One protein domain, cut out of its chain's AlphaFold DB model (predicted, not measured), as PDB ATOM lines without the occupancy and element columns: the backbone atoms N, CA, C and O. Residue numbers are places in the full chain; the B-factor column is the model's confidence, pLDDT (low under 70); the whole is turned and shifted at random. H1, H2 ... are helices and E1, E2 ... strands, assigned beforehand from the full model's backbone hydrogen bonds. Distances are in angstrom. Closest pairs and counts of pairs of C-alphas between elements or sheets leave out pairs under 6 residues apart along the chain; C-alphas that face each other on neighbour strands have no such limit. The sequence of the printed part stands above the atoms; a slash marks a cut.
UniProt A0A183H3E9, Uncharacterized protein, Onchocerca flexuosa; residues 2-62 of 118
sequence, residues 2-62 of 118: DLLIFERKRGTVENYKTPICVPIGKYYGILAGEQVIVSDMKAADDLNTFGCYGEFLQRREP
ATOM      1  N   ASP A   2     315.657 253.475 130.354       62.22
ATOM      2  CA  ASP A   2     314.478 254.222 129.935       62.22
ATOM      3  C   ASP A   2     314.704 255.714 130.193       62.22
ATOM      4  O   ASP A   2     315.265 256.104 131.219       62.22
ATOM      5  N   LEU A   3     314.333 256.550 129.225       61.34
ATOM      6  CA  LEU A   3     314.438 258.001 129.346       61.34
ATOM      7  C   LEU A   3     313.232 258.509 130.144       61.34
ATOM      8  O   LEU A   3     312.105 258.445 129.660       61.34
ATOM      9  N   LEU A   4     313.466 259.020 131.352       63.00
ATOM     10  CA  LEU A   4     312.424 259.629 132.179       63.00
ATOM     11  C   LEU A   4     312.355 261.134 131.901       63.00
ATOM     12  O   LEU A   4     313.367 261.833 131.973       63.00
ATOM     13  N   ILE A   5     311.160 261.622 131.565       65.81
ATOM     14  CA  ILE A   5     310.885 263.043 131.329       65.81
ATOM     15  C   ILE A   5     310.192 263.593 132.574       65.81
ATOM     16  O   ILE A   5     309.151 263.083 132.981       65.81
ATOM     17  N   PHE A   6     310.775 264.626 133.178       69.75
ATOM     18  CA  PHE A   6     310.225 265.273 134.367       69.75
ATOM     19  C   PHE A   6     309.399 266.496 133.989       69.75
ATOM     20  O   PHE A   6     309.804 267.294 133.142       69.75
ATOM     21  N   GLU A   7     308.258 266.671 134.648       67.44
ATOM     22  CA  GLU A   7     307.460 267.886 134.514       67.44
ATOM     23  C   GLU A   7     308.079 269.036 135.321       67.44
ATOM     24  O   GLU A   7     308.553 268.861 136.447       67.44
ATOM     25  N   ARG A   8     308.061 270.243 134.747       68.25
ATOM     26  CA  ARG A   8     308.448 271.480 135.439       68.25
ATOM     27  C   ARG A   8     307.389 271.844 136.486       68.25
ATOM     28  O   ARG A   8     306.199 271.630 136.257       68.25
ATOM     29  N   LYS A   9     307.792 272.454 137.608       69.38
ATOM     30  CA  LYS A   9     306.853 272.905 138.654       69.38
ATOM     31  C   LYS A   9     305.708 273.768 138.093       69.38
ATOM     32  O   LYS A   9     305.942 274.774 137.409       69.38
ATOM     33  N   ARG A  10     304.466 273.405 138.448       57.69
ATOM     34  CA  ARG A  10     303.253 274.197 138.168       57.69
ATOM     35  C   ARG A  10     303.320 275.542 138.895       57.69
ATOM     36  O   ARG A  10     303.726 275.600 140.048       57.69
ATOM     37  N   GLY A  11     302.912 276.617 138.222       57.09
ATOM     38  CA  GLY A  11     302.987 277.984 138.758       57.09
ATOM     39  C   GLY A  11     304.224 278.764 138.313       57.09
ATOM     40  O   GLY A  11     304.332 279.954 138.605       57.09
ATOM     41  N   THR A  12     305.118 278.147 137.535       57.16
ATOM     42  CA  THR A  12     306.048 278.945 136.741       57.16
ATOM     43  C   THR A  12     305.232 279.707 135.696       57.16
ATOM     44  O   THR A  12     304.553 279.077 134.889       57.16
ATOM     45  N   VAL A  13     305.236 281.043 135.753       58.25
ATOM     46  CA  VAL A  13     304.443 281.912 134.864       58.25
ATOM     47  C   VAL A  13     304.624 281.455 133.413       58.25
ATOM     48  O   VAL A  13     305.762 281.327 132.967       58.25
ATOM     49  N   GLU A  14     303.532 281.231 132.670       54.31
ATOM     50  CA  GLU A  14     303.562 280.758 131.266       54.31
ATOM     51  C   GLU A  14     304.468 281.616 130.363       54.31
ATOM     52  O   GLU A  14     305.029 281.144 129.377       54.31
ATOM     53  N   ASN A  15     304.669 282.880 130.750       53.06
ATOM     54  CA  ASN A  15     305.497 283.858 130.050       53.06
ATOM     55  C   ASN A  15     306.984 283.832 130.436       53.06
ATOM     56  O   ASN A  15     307.757 284.623 129.893       53.06
ATOM     57  N   TYR A  16     307.418 282.932 131.325       53.16
ATOM     58  CA  TYR A  16     308.837 282.655 131.541       53.16
ATOM     59  C   TYR A  16     309.360 281.812 130.373       53.16
ATOM     60  O   TYR A  16     309.588 280.602 130.482       53.16
ATOM     61  N   LYS A  17     309.478 282.463 129.209       51.44
ATOM     62  CA  LYS A  17     310.108 281.895 128.021       51.44
ATOM     63  C   LYS A  17     311.500 281.438 128.432       51.44
ATOM     64  O   LYS A  17     312.333 282.258 128.806       51.44
ATOM     65  N   THR A  18     311.726 280.135 128.307       55.22
ATOM     66  CA  THR A  18     312.995 279.425 128.520       55.22
ATOM     67  C   THR A  18     313.492 279.345 129.977       55.22
ATOM     68  O   THR A  18     313.546 280.350 130.680       55.22
ATOM     69  N   PRO A  19     313.875 278.147 130.468       53.97
ATOM     70  CA  PRO A  19     314.775 278.042 131.621       53.97
ATOM     71  C   PRO A  19     315.981 278.963 131.391       53.97
ATOM     72  O   PRO A  19     316.499 278.972 130.274       53.97
ATOM     73  N   ILE A  20     316.434 279.724 132.402       56.22
ATOM     74  CA  ILE A  20     317.644 280.570 132.260       56.22
ATOM     75  C   ILE A  20     318.827 279.702 131.803       56.22
ATOM     76  O   ILE A  20     319.627 280.124 130.974       56.22
ATOM     77  N   CYS A  21     318.859 278.455 132.279       56.81
ATOM     78  CA  CYS A  21     319.724 277.391 131.804       56.81
ATOM     79  C   CYS A  21     318.902 276.101 131.756       56.81
ATOM     80  O   CYS A  21     318.375 275.670 132.778       56.81
ATOM     81  N   VAL A  22     318.787 275.452 130.597       59.94
ATOM     82  CA  VAL A  22     318.359 274.046 130.595       59.94
ATOM     83  C   VAL A  22     319.480 273.279 131.296       59.94
ATOM     84  O   VAL A  22     320.622 273.430 130.863       59.94
ATOM     85  N   PRO A  23     319.232 272.512 132.368       63.16
ATOM     86  CA  PRO A  23     320.271 271.676 132.948       63.16
ATOM     87  C   PRO A  23     320.758 270.682 131.882       63.16
ATOM     88  O   PRO A  23     320.073 269.718 131.546       63.16
ATOM     89  N   ILE A  24     321.918 270.962 131.279       66.31
ATOM     90  CA  ILE A  24     322.542 270.099 130.275       66.31
ATOM     91  C   ILE A  24     323.336 269.054 131.048       66.31
ATOM     92  O   ILE A  24     324.457 269.305 131.484       66.31
ATOM     93  N   GLY A  25     322.747 267.881 131.260       74.44
ATOM     94  CA  GLY A  25     323.410 266.852 132.045       74.44
ATOM     95  C   GLY A  25     322.665 265.532 132.081       74.44
ATOM     96  O   GLY A  25     321.474 265.446 131.786       74.44
ATOM     97  N   LYS A  26     323.400 264.485 132.453       82.75
ATOM     98  CA  LYS A  26     322.821 263.207 132.863       82.75
ATOM     99  C   LYS A  26     322.735 263.213 134.379       82.75
ATOM    100  O   LYS A  26     323.757 263.353 135.047       82.75
ATOM    101  N   TYR A  27     321.526 263.047 134.888       87.06
ATOM    102  CA  TYR A  27     321.254 262.955 136.314       87.06
ATOM    103  C   TYR A  27     320.876 261.517 136.653       87.06
ATOM    104  O   TYR A  27     320.198 260.848 135.870       87.06
ATOM    105  N   TYR A  28     321.331 261.043 137.809       88.62
ATOM    106  CA  TYR A  28     321.015 259.712 138.314       88.62
ATOM    107  C   TYR A  28     320.077 259.838 139.508       88.62
ATOM    108  O   TYR A  28     320.244 260.718 140.353       88.62
ATOM    109  N   GLY A  29     319.100 258.946 139.580       89.81
ATOM    110  CA  GLY A  29     318.145 258.902 140.671       89.81
ATOM    111  C   GLY A  29     317.589 257.502 140.864       89.81
ATOM    112  O   GLY A  29     317.730 256.634 140.003       89.81
ATOM    113  N   ILE A  30     316.973 257.293 142.020       90.69
ATOM    114  CA  ILE A  30     316.316 256.042 142.389       90.69
ATOM    115  C   ILE A  30     314.827 256.193 142.090       90.69
ATOM    116  O   ILE A  30     314.203 257.145 142.557       90.69
ATOM    117  N   LEU A  31     314.253 255.263 141.327       90.56
ATOM    118  CA  LEU A  31     312.807 255.193 141.128       90.56
ATOM    119  C   LEU A  31     312.149 254.625 142.395       90.56
ATOM    120  O   LEU A  31     312.434 253.497 142.793       90.56
ATOM    121  N   ALA A  32     311.277 255.411 143.021       86.81
ATOM    122  CA  ALA A  32     310.536 255.059 144.225       86.81
ATOM    123  C   ALA A  32     309.040 255.328 143.999       86.81
ATOM    124  O   ALA A  32     308.562 256.457 144.135       86.81
ATOM    125  N   GLY A  33     308.295 254.282 143.630       88.44
ATOM    126  CA  GLY A  33     306.895 254.413 143.220       88.44
ATOM    127  C   GLY A  33     306.769 255.259 141.952       88.44
ATOM    128  O   GLY A  33     307.377 254.944 140.935       88.44
ATOM    129  N   GLU A  34     306.007 256.347 142.035       86.56
ATOM    130  CA  GLU A  34     305.782 257.298 140.934       86.56
ATOM    131  C   GLU A  34     306.788 258.466 140.928       86.56
ATOM    132  O   GLU A  34     306.654 259.407 140.149       86.56
ATOM    133  N   GLN A  35     307.790 258.443 141.815       86.88
ATOM    134  CA  GLN A  35     308.750 259.533 141.995       86.88
ATOM    135  C   GLN A  35     310.179 259.066 141.722       86.88
ATOM    136  O   GLN A  35     310.534 257.915 141.972       86.88
ATOM    137  N   VAL A  36     311.030 259.982 141.261       90.62
ATOM    138  CA  VAL A  36     312.478 259.756 141.163       90.62
ATOM    139  C   VAL A  36     313.179 260.597 142.214       90.62
ATOM    140  O   VAL A  36     313.009 261.814 142.266       90.62
ATOM    141  N   ILE A  37     313.982 259.941 143.045       91.00
ATOM    142  CA  ILE A  37     314.735 260.572 144.125       91.00
ATOM    143  C   ILE A  37     316.168 260.807 143.654       91.00
ATOM    144  O   ILE A  37     316.887 259.860 143.333       91.00
ATOM    145  N   VAL A  38     316.592 262.070 143.642       91.88
ATOM    146  CA  VAL A  38     317.974 262.475 143.352       91.88
ATOM    147  C   VAL A  38     318.694 262.718 144.675       91.88
ATOM    148  O   VAL A  38     318.427 263.701 145.361       91.88
ATOM    149  N   SER A  39     319.583 261.797 145.052       90.44
ATOM    150  CA  SER A  39     320.315 261.864 146.328       90.44
ATOM    151  C   SER A  39     321.554 262.758 146.278       90.44
ATOM    152  O   SER A  39     322.001 263.237 147.319       90.44
ATOM    153  N   ASP A  40     322.133 262.957 145.089       91.44
ATOM    154  CA  ASP A  40     323.288 263.836 144.922       91.44
ATOM    155  C   ASP A  40     322.862 265.298 145.087       91.44
ATOM    156  O   ASP A  40     321.993 265.802 144.374       91.44
ATOM    157  N   MET A  41     323.471 265.975 146.060       89.75
ATOM    158  CA  MET A  41     323.073 267.325 146.456       89.75
ATOM    159  C   MET A  41     323.299 268.334 145.329       89.75
ATOM    160  O   MET A  41     322.464 269.212 145.124       89.75
ATOM    161  N   LYS A  42     324.396 268.190 144.576       90.44
ATOM    162  CA  LYS A  42     324.713 269.086 143.462       90.44
ATOM    163  C   LYS A  42     323.726 268.892 142.310       90.44
ATOM    164  O   LYS A  42     323.217 269.865 141.774       90.44
ATOM    165  N   ALA A  43     323.427 267.648 141.953       90.06
ATOM    166  CA  ALA A  43     322.434 267.307 140.945       90.06
ATOM    167  C   ALA A  43     321.041 267.838 141.303       90.06
ATOM    168  O   ALA A  43     320.355 268.383 140.441       90.06
ATOM    169  N   ALA A  44     320.627 267.686 142.564       89.81
ATOM    170  CA  ALA A  44     319.345 268.187 143.043       89.81
ATOM    171  C   ALA A  44     319.276 269.721 142.982       89.81
ATOM    172  O   ALA A  44     318.268 270.264 142.529       89.81
ATOM    173  N   ASP A  45     320.352 270.407 143.378       88.19
ATOM    174  CA  ASP A  45     320.458 271.864 143.269       88.19
ATOM    175  C   ASP A  45     320.431 272.330 141.807       88.19
ATOM    176  O   ASP A  45     319.628 273.190 141.452       88.19
ATOM    177  N   ASP A  46     321.207 271.691 140.926       87.38
ATOM    178  CA  ASP A  46     321.236 272.024 139.502       87.38
ATOM    179  C   ASP A  46     319.834 271.868 138.863       87.38
ATOM    180  O   ASP A  46     319.366 272.737 138.119       87.38
ATOM    181  N   LEU A  47     319.133 270.769 139.166       86.62
ATOM    182  CA  LEU A  47     317.785 270.492 138.657       86.62
ATOM    183  C   LEU A  47     316.748 271.502 139.163       86.62
ATOM    184  O   LEU A  47     315.874 271.921 138.396       86.62
ATOM    185  N   ASN A  48     316.841 271.900 140.431       85.94
ATOM    186  CA  ASN A  48     315.891 272.817 141.044       85.94
ATOM    187  C   ASN A  48     316.135 274.268 140.613       85.94
ATOM    188  O   ASN A  48     315.216 274.930 140.128       85.94
ATOM    189  N   THR A  49     317.382 274.724 140.727       82.06
ATOM    190  CA  THR A  49     317.798 276.110 140.497       82.06
ATOM    191  C   THR A  49     317.772 276.473 139.015       82.06
ATOM    192  O   THR A  49     317.240 277.522 138.649       82.06
ATOM    193  N   PHE A  50     318.290 275.606 138.135       78.88
ATOM    194  CA  PHE A  50     318.362 275.906 136.699       78.88
ATOM    195  C   PHE A  50     317.149 275.386 135.926       78.88
ATOM    196  O   PHE A  50     316.621 276.078 135.055       78.88
ATOM    197  N   GLY A  51     316.680 274.180 136.255       72.00
ATOM    198  CA  GLY A  51     315.600 273.514 135.526       72.00
ATOM    199  C   GLY A  51     314.189 273.749 136.065       72.00
ATOM    200  O   GLY A  51     313.222 273.440 135.369       72.00
ATOM    201  N   CYS A  52     314.047 274.298 137.277       80.12
ATOM    202  CA  CYS A  52     312.771 274.372 137.996       80.12
ATOM    203  C   CYS A  52     312.078 272.995 138.127       80.12
ATOM    204  O   CYS A  52     310.847 272.907 138.033       80.12
ATOM    205  N   TYR A  53     312.861 271.928 138.323       84.81
ATOM    206  CA  TYR A  53     312.379 270.556 138.514       84.81
ATOM    207  C   TYR A  53     312.439 270.124 139.984       84.81
ATOM    208  O   TYR A  53     313.336 270.529 140.725       84.81
ATOM    209  N   GLY A  54     311.508 269.243 140.370       86.06
ATOM    210  CA  GLY A  54     311.512 268.524 141.652       86.06
ATOM    211  C   GLY A  54     311.316 269.397 142.896       86.06
ATOM    212  O   GLY A  54     311.443 270.613 142.855       86.06
ATOM    213  N   GLU A  55     311.011 268.779 144.032       86.62
ATOM    214  CA  GLU A  55     310.952 269.452 145.336       86.62
ATOM    215  C   GLU A  55     312.000 268.857 146.270       86.62
ATOM    216  O   GLU A  55     312.217 267.642 146.269       86.62
ATOM    217  N   PHE A  56     312.637 269.697 147.090       88.62
ATOM    218  CA  PHE A  56     313.540 269.188 148.114       88.62
ATOM    219  C   PHE A  56     312.735 268.427 149.159       88.62
ATOM    220  O   PHE A  56     311.875 268.981 149.849       88.62
ATOM    221  N   LEU A  57     313.047 267.143 149.301       85.62
ATOM    222  CA  LEU A  57     312.541 266.355 150.405       85.62
ATOM    223  C   LEU A  57     313.175 266.900 151.683       85.62
ATOM    224  O   LEU A  57     314.387 266.796 151.884       85.62
ATOM    225  N   GLN A  58     312.361 267.482 152.563       74.56
ATOM    226  CA  GLN A  58     312.805 267.728 153.927       74.56
ATOM    227  C   GLN A  58     313.217 266.380 154.510       74.56
ATOM    228  O   GLN A  58     312.405 265.449 154.546       74.56
ATOM    229  N   ARG A  59     314.477 266.265 154.948       61.72
ATOM    230  CA  ARG A  59     314.905 265.125 155.755       61.72
ATOM    231  C   ARG A  59     313.991 265.096 156.970       61.72
ATOM    232  O   ARG A  59     314.140 265.903 157.882       61.72
ATOM    233  N   ARG A  60     313.005 264.203 156.963       59.31
ATOM    234  CA  ARG A  60     312.304 263.857 158.190       59.31
ATOM    235  C   ARG A  60     313.361 263.182 159.044       59.31
ATOM    236  O   ARG A  60     313.908 262.163 158.622       59.31
ATOM    237  N   GLU A  61     313.668 263.757 160.201       57.31
ATOM    238  CA  GLU A  61     314.326 262.970 161.236       57.31
ATOM    239  C   GLU A  61     313.524 261.674 161.398       57.31
ATOM    240  O   GLU A  61     312.283 261.725 161.339       57.31
ATOM    241  N   PRO A  62     314.192 260.515 161.514       59.62
ATOM    242  CA  PRO A  62     313.505 259.267 161.781       59.62
ATOM    243  C   PRO A  62     312.574 259.472 162.979       59.62
ATOM    244  O   PRO A  62     313.018 259.654 164.106       59.62
TER     245      PRO A  62
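This is residues 2 to 62 of the 118 residues of an uncharacterized protein of Onchocerca flexuosa (UniProt A0A183H3E9). This domain has little regular structure: a tiny antiparallel hairpin, E1 and E2, is followed by one short helix, H1, with a long winding stretch before them and a tail after. The printed part has 61 residues, with named elements in the order E1, E2, H1 holding 15 of them; the class is mixed, helices and strands. It is only just compact, close to loose, with a radius of gyration of the C-alphas of 12.5 A and spans of 40 by 27 by 22 A.

E1 is residues 30 to 32, 6.1 A long, from C-alpha 30 at (316.316, 256.042, 142.389). E2 is residues 35 to 37, 6.4 A. H1 is residues 41 to 49, 11.9 A, ending at C-alpha 49, (317.798, 276.110, 140.497).

E1 and E2 form a hairpin, antiparallel at 143 degrees between directions, with N 30 and O 37 at 2.9 A, within hydrogen-bond range. E1 and H1 are apart. In H1 every O i to N i+4 pair is within hydrogen-bond range.

The C-alphas farthest apart, of Asn 15 and Pro 62, are 40.9 A apart. The printed part has no cut. Residues 2 to 24 and 59 to 62 have pLDDT under 70.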